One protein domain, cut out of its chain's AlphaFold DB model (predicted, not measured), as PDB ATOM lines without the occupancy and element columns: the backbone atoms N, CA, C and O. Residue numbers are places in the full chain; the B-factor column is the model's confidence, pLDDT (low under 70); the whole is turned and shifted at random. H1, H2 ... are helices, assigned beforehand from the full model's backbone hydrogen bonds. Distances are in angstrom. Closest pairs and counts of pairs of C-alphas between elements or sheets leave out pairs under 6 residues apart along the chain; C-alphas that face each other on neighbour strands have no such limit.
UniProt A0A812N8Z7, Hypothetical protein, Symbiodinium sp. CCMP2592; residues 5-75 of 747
ATOM      1  N   LYS A   5     172.989 110.397 187.622       85.69
ATOM      2  CA  LYS A   5     172.099 109.230 187.663       85.69
ATOM      3  C   LYS A   5     171.029 109.330 188.754       85.69
ATOM      4  O   LYS A   5     169.869 109.039 188.499       85.69
ATOM      5  N   GLU A   6     171.394 109.800 189.946       85.69
ATOM      6  CA  GLU A   6     170.448 109.994 191.051       85.69
ATOM      7  C   GLU A   6     169.440 111.115 190.739       85.69
ATOM      8  O   GLU A   6     168.266 111.013 191.089       85.69
ATOM      9  N   ALA A   7     169.876 112.178 190.052       82.31
ATOM     10  CA  ALA A   7     168.990 113.243 189.583       82.31
ATOM     11  C   ALA A   7     167.991 112.741 188.521       82.31
ATOM     12  O   ALA A   7     166.812 113.095 188.582       82.31
ATOM     13  N   LEU A   8     168.429 111.871 187.604       83.38
ATOM     14  CA  LEU A   8     167.565 111.223 186.611       83.38
ATOM     15  C   LEU A   8     166.561 110.253 187.261       83.38
ATOM     16  O   LEU A   8     165.367 110.360 186.991       83.38
ATOM     17  N   ASP A   9     167.002 109.387 188.180       88.00
ATOM     18  CA  ASP A   9     166.121 108.470 188.926       88.00
ATOM     19  C   ASP A   9     165.051 109.236 189.731       88.00
ATOM     20  O   ASP A   9     163.880 108.842 189.768       88.00
ATOM     21  N   ARG A  10     165.426 110.369 190.349       88.31
ATOM     22  CA  ARG A  10     164.487 111.302 191.001       88.31
ATOM     23  C   ARG A  10     163.496 111.893 189.991       88.31
ATOM     24  O   ARG A  10     162.298 111.894 190.258       88.31
ATOM     25  N   GLY A  11     163.971 112.352 188.832       87.00
ATOM     26  CA  GLY A  11     163.130 112.910 187.768       87.00
ATOM     27  C   GLY A  11     162.110 111.914 187.204       87.00
ATOM     28  O   GLY A  11     160.957 112.283 186.984       87.00
ATOM     29  N   LEU A  12     162.492 110.645 187.030       89.69
ATOM     30  CA  LEU A  12     161.590 109.584 186.563       89.69
ATOM     31  C   LEU A  12     160.515 109.242 187.603       89.69
ATOM     32  O   LEU A  12     159.330 109.241 187.269       89.69
ATOM     33  N   LYS A  13     160.901 109.038 188.874       91.12
ATOM     34  CA  LYS A  13     159.947 108.835 189.984       91.12
ATOM     35  C   LYS A  13     158.949 109.987 190.095       91.12
ATOM     36  O   LYS A  13     157.764 109.762 190.314       91.12
ATOM     37  N   PHE A  14     159.426 111.216 189.912       91.00
ATOM     38  CA  PHE A  14     158.596 112.412 189.952       91.00
ATOM     39  C   PHE A  14     157.610 112.499 188.777       91.00
ATOM     40  O   PHE A  14     156.423 112.725 189.001       91.00
ATOM     41  N   LYS A  15     158.056 112.246 187.535       89.94
ATOM     42  CA  LYS A  15     157.156 112.179 186.368       89.94
ATOM     43  C   LYS A  15     156.077 111.105 186.529       89.94
ATOM     44  O   LYS A  15     154.937 111.339 186.139       89.94
ATOM     45  N   GLN A  16     156.415 109.958 187.123       91.31
ATOM     46  CA  GLN A  16     155.425 108.918 187.405       91.31
ATOM     47  C   GLN A  16     154.410 109.379 188.461       91.31
ATOM     48  O   GLN A  16     153.220 109.293 188.198       91.31
ATOM     49  N   ALA A  17     154.848 109.987 189.570       90.19
ATOM     50  CA  ALA A  17     153.941 110.548 190.578       90.19
ATOM     51  C   ALA A  17     152.973 111.608 190.004       90.19
ATOM     52  O   ALA A  17     151.792 111.617 190.351       90.19
ATOM     53  N   VAL A  18     153.439 112.471 189.087       87.50
ATOM     54  CA  VAL A  18     152.579 113.429 188.359       87.50
ATOM     55  C   VAL A  18     151.543 112.713 187.486       87.50
ATOM     56  O   VAL A  18     150.385 113.121 187.473       87.50
ATOM     57  N   ARG A  19     151.931 111.649 186.771       91.06
ATOM     58  CA  ARG A  19     151.011 110.838 185.955       91.06
ATOM     59  C   ARG A  19     149.975 110.124 186.828       91.06
ATOM     60  O   ARG A  19     148.784 110.237 186.560       91.06
ATOM     61  N   ASP A  20     150.416 109.457 187.890       89.19
ATOM     62  CA  ASP A  20     149.544 108.733 188.819       89.19
ATOM     63  C   ASP A  20     148.514 109.681 189.454       89.19
ATOM     64  O   ASP A  20     147.330 109.359 189.504       89.19
ATOM     65  N   SER A  21     148.928 110.892 189.848       87.88
ATOM     66  CA  SER A  21     148.025 111.906 190.412       87.88
ATOM     67  C   SER A  21     147.087 112.570 189.395       87.88
ATOM     68  O   SER A  21     146.113 113.182 189.823       87.88
ATOM     69  N   LYS A  22     147.360 112.493 188.085       87.31
ATOM     70  CA  LYS A  22     146.427 112.941 187.030       87.31
ATOM     71  C   LYS A  22     145.425 111.848 186.647       87.31
ATOM     72  O   LYS A  22     144.316 112.166 186.234       87.31
ATOM     73  N   ASN A  23     145.804 110.580 186.808       85.88
ATOM     74  CA  ASN A  23     144.948 109.426 186.525       85.88
ATOM     75  C   ASN A  23     144.053 109.047 187.722       85.88
ATOM     76  O   ASN A  23     142.971 108.494 187.536       85.88
ATOM     77  N   ALA A  24     144.485 109.337 188.953       81.69
ATOM     78  CA  ALA A  24     143.689 109.139 190.157       81.69
ATOM     79  C   ALA A  24     142.577 110.200 190.258       81.69
ATOM     80  O   ALA A  24     142.803 111.296 190.768       81.69
ATOM     81  N   SER A  25     141.372 109.855 189.787       55.06
ATOM     82  CA  SER A  25     140.173 110.698 189.914       55.06
ATOM     83  C   SER A  25     139.996 111.197 191.356       55.06
ATOM     84  O   SER A  25     140.096 110.427 192.317       55.06
ATOM     85  N   SER A  26     139.793 112.505 191.521       55.94
ATOM     86  CA  SER A  26     139.959 113.184 192.805       55.94
ATOM     87  C   SER A  26     138.833 112.854 193.791       55.94
ATOM     88  O   SER A  26     137.767 113.468 193.800       55.94
ATOM     89  N   SER A  27     139.081 111.885 194.683       56.84
ATOM     90  CA  SER A  27     138.125 111.535 195.744       56.84
ATOM     91  C   SER A  27     137.785 112.763 196.609       56.84
ATOM     92  O   SER A  27     138.615 113.299 197.348       56.84
ATOM     93  N   SER A  28     136.532 113.216 196.517       65.31
ATOM     94  CA  SER A  28     136.082 114.571 196.894       65.31
ATOM     95  C   SER A  28     136.124 114.914 198.392       65.31
ATOM     96  O   SER A  28     135.718 116.004 198.794       65.31
ATOM     97  N   LYS A  29     136.609 113.999 199.238       86.94
ATOM     98  CA  LYS A  29     136.652 114.130 200.704       86.94
ATOM     99  C   LYS A  29     138.067 114.255 201.279       86.94
ATOM    100  O   LYS A  29     138.195 114.536 202.473       86.94
ATOM    101  N   TRP A  30     139.130 114.079 200.485       88.81
ATOM    102  CA  TRP A  30     140.496 114.216 201.000       88.81
ATOM    103  C   TRP A  30     140.900 115.687 201.162       88.81
ATOM    104  O   TRP A  30     140.921 116.456 200.204       88.81
ATOM    105  N   LYS A  31     141.253 116.080 202.392       92.12
ATOM    106  CA  LYS A  31     141.794 117.411 202.695       92.12
ATOM    107  C   LYS A  31     143.327 117.336 202.716       92.12
ATOM    108  O   LYS A  31     143.861 116.679 203.613       92.12
ATOM    109  N   PRO A  32     144.045 117.983 201.778       92.75
ATOM    110  CA  PRO A  32     145.505 117.976 201.779       92.75
ATOM    111  C   PRO A  32     146.065 118.635 203.049       92.75
ATOM    112  O   PRO A  32     145.506 119.633 203.515       92.75
ATOM    113  N   PRO A  33     147.189 118.142 203.605       94.75
ATOM    114  CA  PRO A  33     147.896 118.849 204.668       94.75
ATOM    115  C   PRO A  33     148.349 120.240 204.200       94.75
ATOM    116  O   PRO A  33     148.643 120.454 203.022       94.75
ATOM    117  N   SER A  34     148.438 121.189 205.135       97.06
ATOM    118  CA  SER A  34     148.955 122.534 204.860       97.06
ATOM    119  C   SER A  34     150.485 122.496 204.768       97.06
ATOM    120  O   SER A  34     151.183 122.422 205.778       97.06
ATOM    121  N   ILE A  35     150.996 122.492 203.538       97.31
ATOM    122  CA  ILE A  35     152.412 122.489 203.181       97.31
ATOM    123  C   ILE A  35     152.711 123.852 202.540       97.31
ATOM    124  O   ILE A  35     152.011 124.239 201.599       97.31
ATOM    125  N   PRO A  36     153.721 124.604 203.015       97.94
ATOM    126  CA  PRO A  36     154.060 125.896 202.432       97.94
ATOM    127  C   PRO A  36     154.303 125.811 200.922       97.94
ATOM    128  O   PRO A  36     155.036 124.956 200.435       97.94
ATOM    129  N   LEU A  37     153.752 126.759 200.163       97.81
ATOM    130  CA  LEU A  37     153.945 126.828 198.707       97.81
ATOM    131  C   LEU A  37     155.422 127.001 198.290       97.81
ATOM    132  O   LEU A  37     155.774 126.728 197.146       97.81
ATOM    133  N   THR A  38     156.278 127.439 199.216       97.81
ATOM    134  CA  THR A  38     157.737 127.551 199.081       97.81
ATOM    135  C   THR A  38     158.492 126.243 199.342       97.81
ATOM    136  O   THR A  38     159.708 126.211 199.172       97.81
ATOM    137  N   THR A  39     157.825 125.160 199.760       97.94
ATOM    138  CA  THR A  39     158.487 123.878 200.040       97.94
ATOM    139  C   THR A  39     159.133 123.315 198.767       97.94
ATOM    140  O   THR A  39     158.442 123.171 197.754       97.94
ATOM    141  N   PRO A  40     160.442 122.985 198.785       97.12
ATOM    142  CA  PRO A  40     161.124 122.417 197.631       97.12
ATOM    143  C   PRO A  40     160.666 120.976 197.400       97.12
ATOM    144  O   PRO A  40     160.723 120.133 198.295       97.12
ATOM    145  N   VAL A  41     160.259 120.673 196.170       95.25
ATOM    146  CA  VAL A  41     159.779 119.344 195.763       95.25
ATOM    147  C   VAL A  41     160.931 118.333 195.680       95.25
ATOM    148  O   VAL A  41     160.711 117.131 195.791       95.25
ATOM    149  N   GLY A  42     162.179 118.801 195.556       90.56
ATOM    150  CA  GLY A  42     163.384 117.959 195.548       90.56
ATOM    151  C   GLY A  42     163.838 117.497 194.157       90.56
ATOM    152  O   GLY A  42     164.685 116.602 194.063       90.56
ATOM    153  N   VAL A  43     163.294 118.117 193.104       91.25
ATOM    154  CA  VAL A  43     163.650 117.943 191.688       91.25
ATOM    155  C   VAL A  43     163.859 119.328 191.073       91.25
ATOM    156  O   VAL A  43     162.973 120.170 191.188       91.25
ATOM    157  N   ALA A  44     165.017 119.555 190.438       90.31
ATOM    158  CA  ALA A  44     165.379 120.803 189.742       90.31
ATOM    159  C   ALA A  44     165.059 122.096 190.532       90.31
ATOM    160  O   ALA A  44     164.538 123.054 189.967       90.31
ATOM    161  N   ASP A  45     165.289 122.057 191.852       93.81
ATOM    162  CA  ASP A  45     165.028 123.115 192.847       93.81
ATOM    163  C   ASP A  45     163.631 123.767 192.781       93.81
ATOM    164  O   ASP A  45     163.384 124.856 193.296       93.81
ATOM    165  N   MET A  46     162.680 123.039 192.198       95.94
ATOM    166  CA  MET A  46     161.308 123.464 191.962       95.94
ATOM    167  C   MET A  46     160.503 123.481 193.266       95.94
ATOM    168  O   MET A  46     160.486 122.486 194.000       95.94
ATOM    169  N   THR A  47     159.800 124.579 193.555       98.25
ATOM    170  CA  THR A  47     158.896 124.655 194.714       98.25
ATOM    171  C   THR A  47     157.522 124.055 194.406       98.25
ATOM    172  O   THR A  47     157.153 123.857 193.245       98.25
ATOM    173  N   LEU A  48     156.725 123.789 195.446       97.69
ATOM    174  CA  LEU A  48     155.338 123.333 195.307       97.69
ATOM    175  C   LEU A  48     154.490 124.313 194.464       97.69
ATOM    176  O   LEU A  48     153.678 123.885 193.644       97.69
ATOM    177  N   ARG A  49     154.741 125.626 194.588       98.12
ATOM    178  CA  ARG A  49     154.149 126.677 193.739       98.12
ATOM    179  C   ARG A  49     154.498 126.507 192.260       98.12
ATOM    180  O   ARG A  49     153.641 126.713 191.403       98.12
ATOM    181  N   ASP A  50     155.745 126.166 191.956       98.12
ATOM    182  CA  ASP A  50     156.222 126.033 190.578       98.12
ATOM    183  C   ASP A  50     155.703 124.749 189.926       98.12
ATOM    184  O   ASP A  50     155.384 124.758 188.738       98.12
ATOM    185  N   LEU A  51     155.539 123.679 190.712       97.25
ATOM    186  CA  LEU A  51     154.841 122.462 190.296       97.25
ATOM    187  C   LEU A  51     153.390 122.765 189.893       97.25
ATOM    188  O   LEU A  51     153.002 122.464 188.765       97.25
ATOM    189  N   MET A  52     152.618 123.428 190.766       97.81
ATOM    190  CA  MET A  52     151.241 123.844 190.452       97.81
ATOM    191  C   MET A  52     151.174 124.672 189.161       97.81
ATOM    192  O   MET A  52     150.337 124.407 188.302       97.81
ATOM    193  N   LYS A  53     152.086 125.642 188.989       97.81
ATOM    194  CA  LYS A  53     152.140 126.499 187.792       97.81
ATOM    195  C   LYS A  53     152.486 125.740 186.507       97.81
ATOM    196  O   LYS A  53     151.845 125.981 185.490       97.81
ATOM    197  N   LYS A  54     153.501 124.868 186.529       96.62
ATOM    198  CA  LYS A  54     153.997 124.171 185.327       96.62
ATOM    199  C   LYS A  54     153.065 123.050 184.873       96.62
ATOM    200  O   LYS A  54     152.772 122.950 183.689       96.62
ATOM    201  N   GLU A  55     152.577 122.236 185.807       96.31
ATOM    202  CA  GLU A  55     151.739 121.066 185.505       96.31
ATOM    203  C   GLU A  55     150.230 121.370 185.518       96.31
ATOM    204  O   GLU A  55     149.429 120.471 185.260       96.31
ATOM    205  N   LYS A  56     149.840 122.623 185.815       96.75
ATOM    206  CA  LYS A  56     148.449 123.096 185.983       96.75
ATOM    207  C   LYS A  56     147.646 122.297 187.026       96.75
ATOM    208  O   LYS A  56     146.435 122.138 186.900       96.75
ATOM    209  N   LEU A  57     148.329 121.792 188.054       96.19
ATOM    210  CA  LEU A  57     147.749 120.980 189.129       96.19
ATOM    211  C   LEU A  57     147.028 121.843 190.170       96.19
ATOM    212  O   LEU A  57     147.480 122.951 190.484       96.19
ATOM    213  N   SER A  58     145.965 121.307 190.781       97.06
ATOM    214  CA  SER A  58     145.398 121.924 191.981       97.06
ATOM    215  C   SER A  58     146.371 121.803 193.161       97.06
ATOM    216  O   SER A  58     147.342 121.040 193.133       97.06
ATOM    217  N   TYR A  59     146.106 122.546 194.238       97.44
ATOM    218  CA  TYR A  59     146.896 122.424 195.464       97.44
ATOM    219  C   TYR A  59     146.823 121.005 196.060       97.44
ATOM    220  O   TYR A  59     147.826 120.506 196.566       97.44
ATOM    221  N   ALA A  60     145.668 120.333 195.966       96.50
ATOM    222  CA  ALA A  60     145.519 118.964 196.453       96.50
ATOM    223  C   ALA A  60     146.399 117.993 195.655       96.50
ATOM    224  O   ALA A  60     147.186 117.260 196.249       96.50
ATOM    225  N   ASP A  61     146.346 118.054 194.324       96.75
ATOM    226  CA  ASP A  61     147.107 117.150 193.452       96.75
ATOM    227  C   ASP A  61     148.615 117.402 193.586       96.75
ATOM    228  O   ASP A  61     149.395 116.466 193.731       96.75
ATOM    229  N   ALA A  62     149.046 118.668 193.637       97.44
ATOM    230  CA  ALA A  62     150.452 119.007 193.850       97.44
ATOM    231  C   ALA A  62     150.983 118.483 195.200       97.44
ATOM    232  O   ALA A  62     152.125 118.017 195.273       97.44
ATOM    233  N   VAL A  63     150.160 118.495 196.257       97.62
ATOM    234  CA  VAL A  63     150.502 117.875 197.548       97.62
ATOM    235  C   VAL A  63     150.498 116.343 197.458       97.62
ATOM    236  O   VAL A  63     151.394 115.716 198.021       97.62
ATOM    237  N   THR A  64     149.583 115.722 196.711       96.69
ATOM    238  CA  THR A  64     149.581 114.269 196.444       96.69
ATOM    239  C   THR A  64     150.844 113.822 195.699       96.69
ATOM    240  O   THR A  64     151.503 112.868 196.124       96.69
ATOM    241  N   VAL A  65     151.253 114.547 194.652       96.81
ATOM    242  CA  VAL A  65     152.523 114.337 193.933       96.81
ATOM    243  C   VAL A  65     153.718 114.503 194.873       96.81
ATOM    244  O   VAL A  65     154.622 113.668 194.883       96.81
ATOM    245  N   TYR A  66     153.732 115.545 195.710       97.56
ATOM    246  CA  TYR A  66     154.809 115.764 196.677       97.56
ATOM    247  C   TYR A  66     154.908 114.631 197.714       97.56
ATOM    248  O   TYR A  66     155.999 114.124 197.976       97.56
ATOM    249  N   LEU A  67     153.783 114.192 198.288       96.75
ATOM    250  CA  LEU A  67     153.753 113.138 199.306       96.75
ATOM    251  C   LEU A  67     154.140 111.768 198.732       96.75
ATOM    252  O   LEU A  67     154.950 111.068 199.340       96.75
ATOM    253  N   SER A  68     153.622 111.405 197.558       94.31
ATOM    254  CA  SER A  68     153.994 110.163 196.861       94.31
ATOM    255  C   SER A  68     155.464 110.174 196.427       94.31
ATOM    256  O   SER A  68     156.178 109.193 196.650       94.31
ATOM    257  N   PHE A  69     155.985 111.308 195.941       96.44
ATOM    258  CA  PHE A  69     157.415 111.464 195.671       96.44
ATOM    259  C   PHE A  69     158.261 111.282 196.943       96.44
ATOM    260  O   PHE A  69     159.206 110.490 196.935       96.44
ATOM    261  N   GLN A  70     157.893 111.911 198.064       95.44
ATOM    262  CA  GLN A  70     158.578 111.736 199.353       95.44
ATOM    263  C   GLN A  70     158.529 110.281 199.860       95.44
ATOM    264  O   GLN A  70     159.529 109.777 200.375       95.44
ATOM    265  N   GLN A  71     157.419 109.561 199.672       94.12
ATOM    266  CA  GLN A  71     157.343 108.121 199.960       94.12
ATOM    267  C   GLN A  71     158.287 107.312 199.050       94.12
ATOM    268  O   GLN A  71     159.010 106.439 199.537       94.12
ATOM    269  N   SER A  72     158.363 107.652 197.758       91.38
ATOM    270  CA  SER A  72     159.259 107.004 196.785       91.38
ATOM    271  C   SER A  72     160.755 107.213 197.079       91.38
ATOM    272  O   SER A  72     161.588 106.431 196.610       91.38
ATOM    273  N   LEU A  73     161.108 108.251 197.850       89.81
ATOM    274  CA  LEU A  73     162.459 108.492 198.369       89.81
ATOM    275  C   LEU A  73     162.725 107.751 199.688       89.81
ATOM    276  O   LEU A  73     163.857 107.339 199.928       89.81
ATOM    277  N   LYS A  74     161.701 107.576 200.534       90.25
ATOM    278  CA  LYS A  74     161.818 106.891 201.834       90.25
ATOM    279  C   LYS A  74     161.924 105.371 201.727       90.25
ATOM    280  O   LYS A  74     162.485 104.760 202.631       90.25
ATOM    281  N   GLN A  75     161.399 104.749 200.669       83.12
ATOM    282  CA  GLN A  75     161.576 103.308 200.482       83.12
ATOM    283  C   GLN A  75     163.047 102.986 200.155       83.12
ATOM    284  O   GLN A  75     163.536 103.415 199.104       83.12
TER     285      GLN A  75
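AT A GLANCE: This is residues 5 to 75 of the 747 residues of the protein "Hypothetical protein" of Symbiodinium sp. CCMP2592 (UniProt A0A812N8Z7). Two long helices, H1 and H3, cross at a slant, and a short helix, H2, packs across the first half of H3, residues 59 to 66. A long loop, residues 24 to 47, swings from the end of H1 round to H2. The 71 printed residues hold three named helices, in the order H1, H2, H3, and no named strand: all helix, compact, with a radius of gyration of the C-alphas of 11.6 A and an elongated outline of 38 by 23 by 22 A.

IN THESE COORDINATES: H1, residues 5 to 23, begins at C-alpha 5 (172.099, 109.230, 187.663) and is 27.2 A long. H2 is residues 48 to 55. H3, residues 59 to 74, is 22.5 A long and ends at C-alpha 74 (161.818, 106.891, 201.834).

HOW THE PARTS SIT: H1 and H3 touch, the closest C-alphas being those of Ala 17 and Val 65, 5.3 A apart. They run opposite ways at a steep tilt of 41 degrees. H2 touches H3, with residues 59 to 66 of H3 alone; the closest C-alphas, of Met 52 and Ala 62, are 6.0 A apart, and the lines are about perpendicular at 73 degrees. H1 and H2 are only just apart, 8.2 A at the closest C-alphas. In H1, H2 and H3 every O i to N i+4 pair is within hydrogen-bond range.

THE WHOLE: The C-alphas farthest apart, of Lys 5 and Lys 29, are 38.1 A apart. The printed part has no cut. The link from H1 to H2 is long, that from H2 to H3 tight. Residues 25 to 28 have pLDDT under 70.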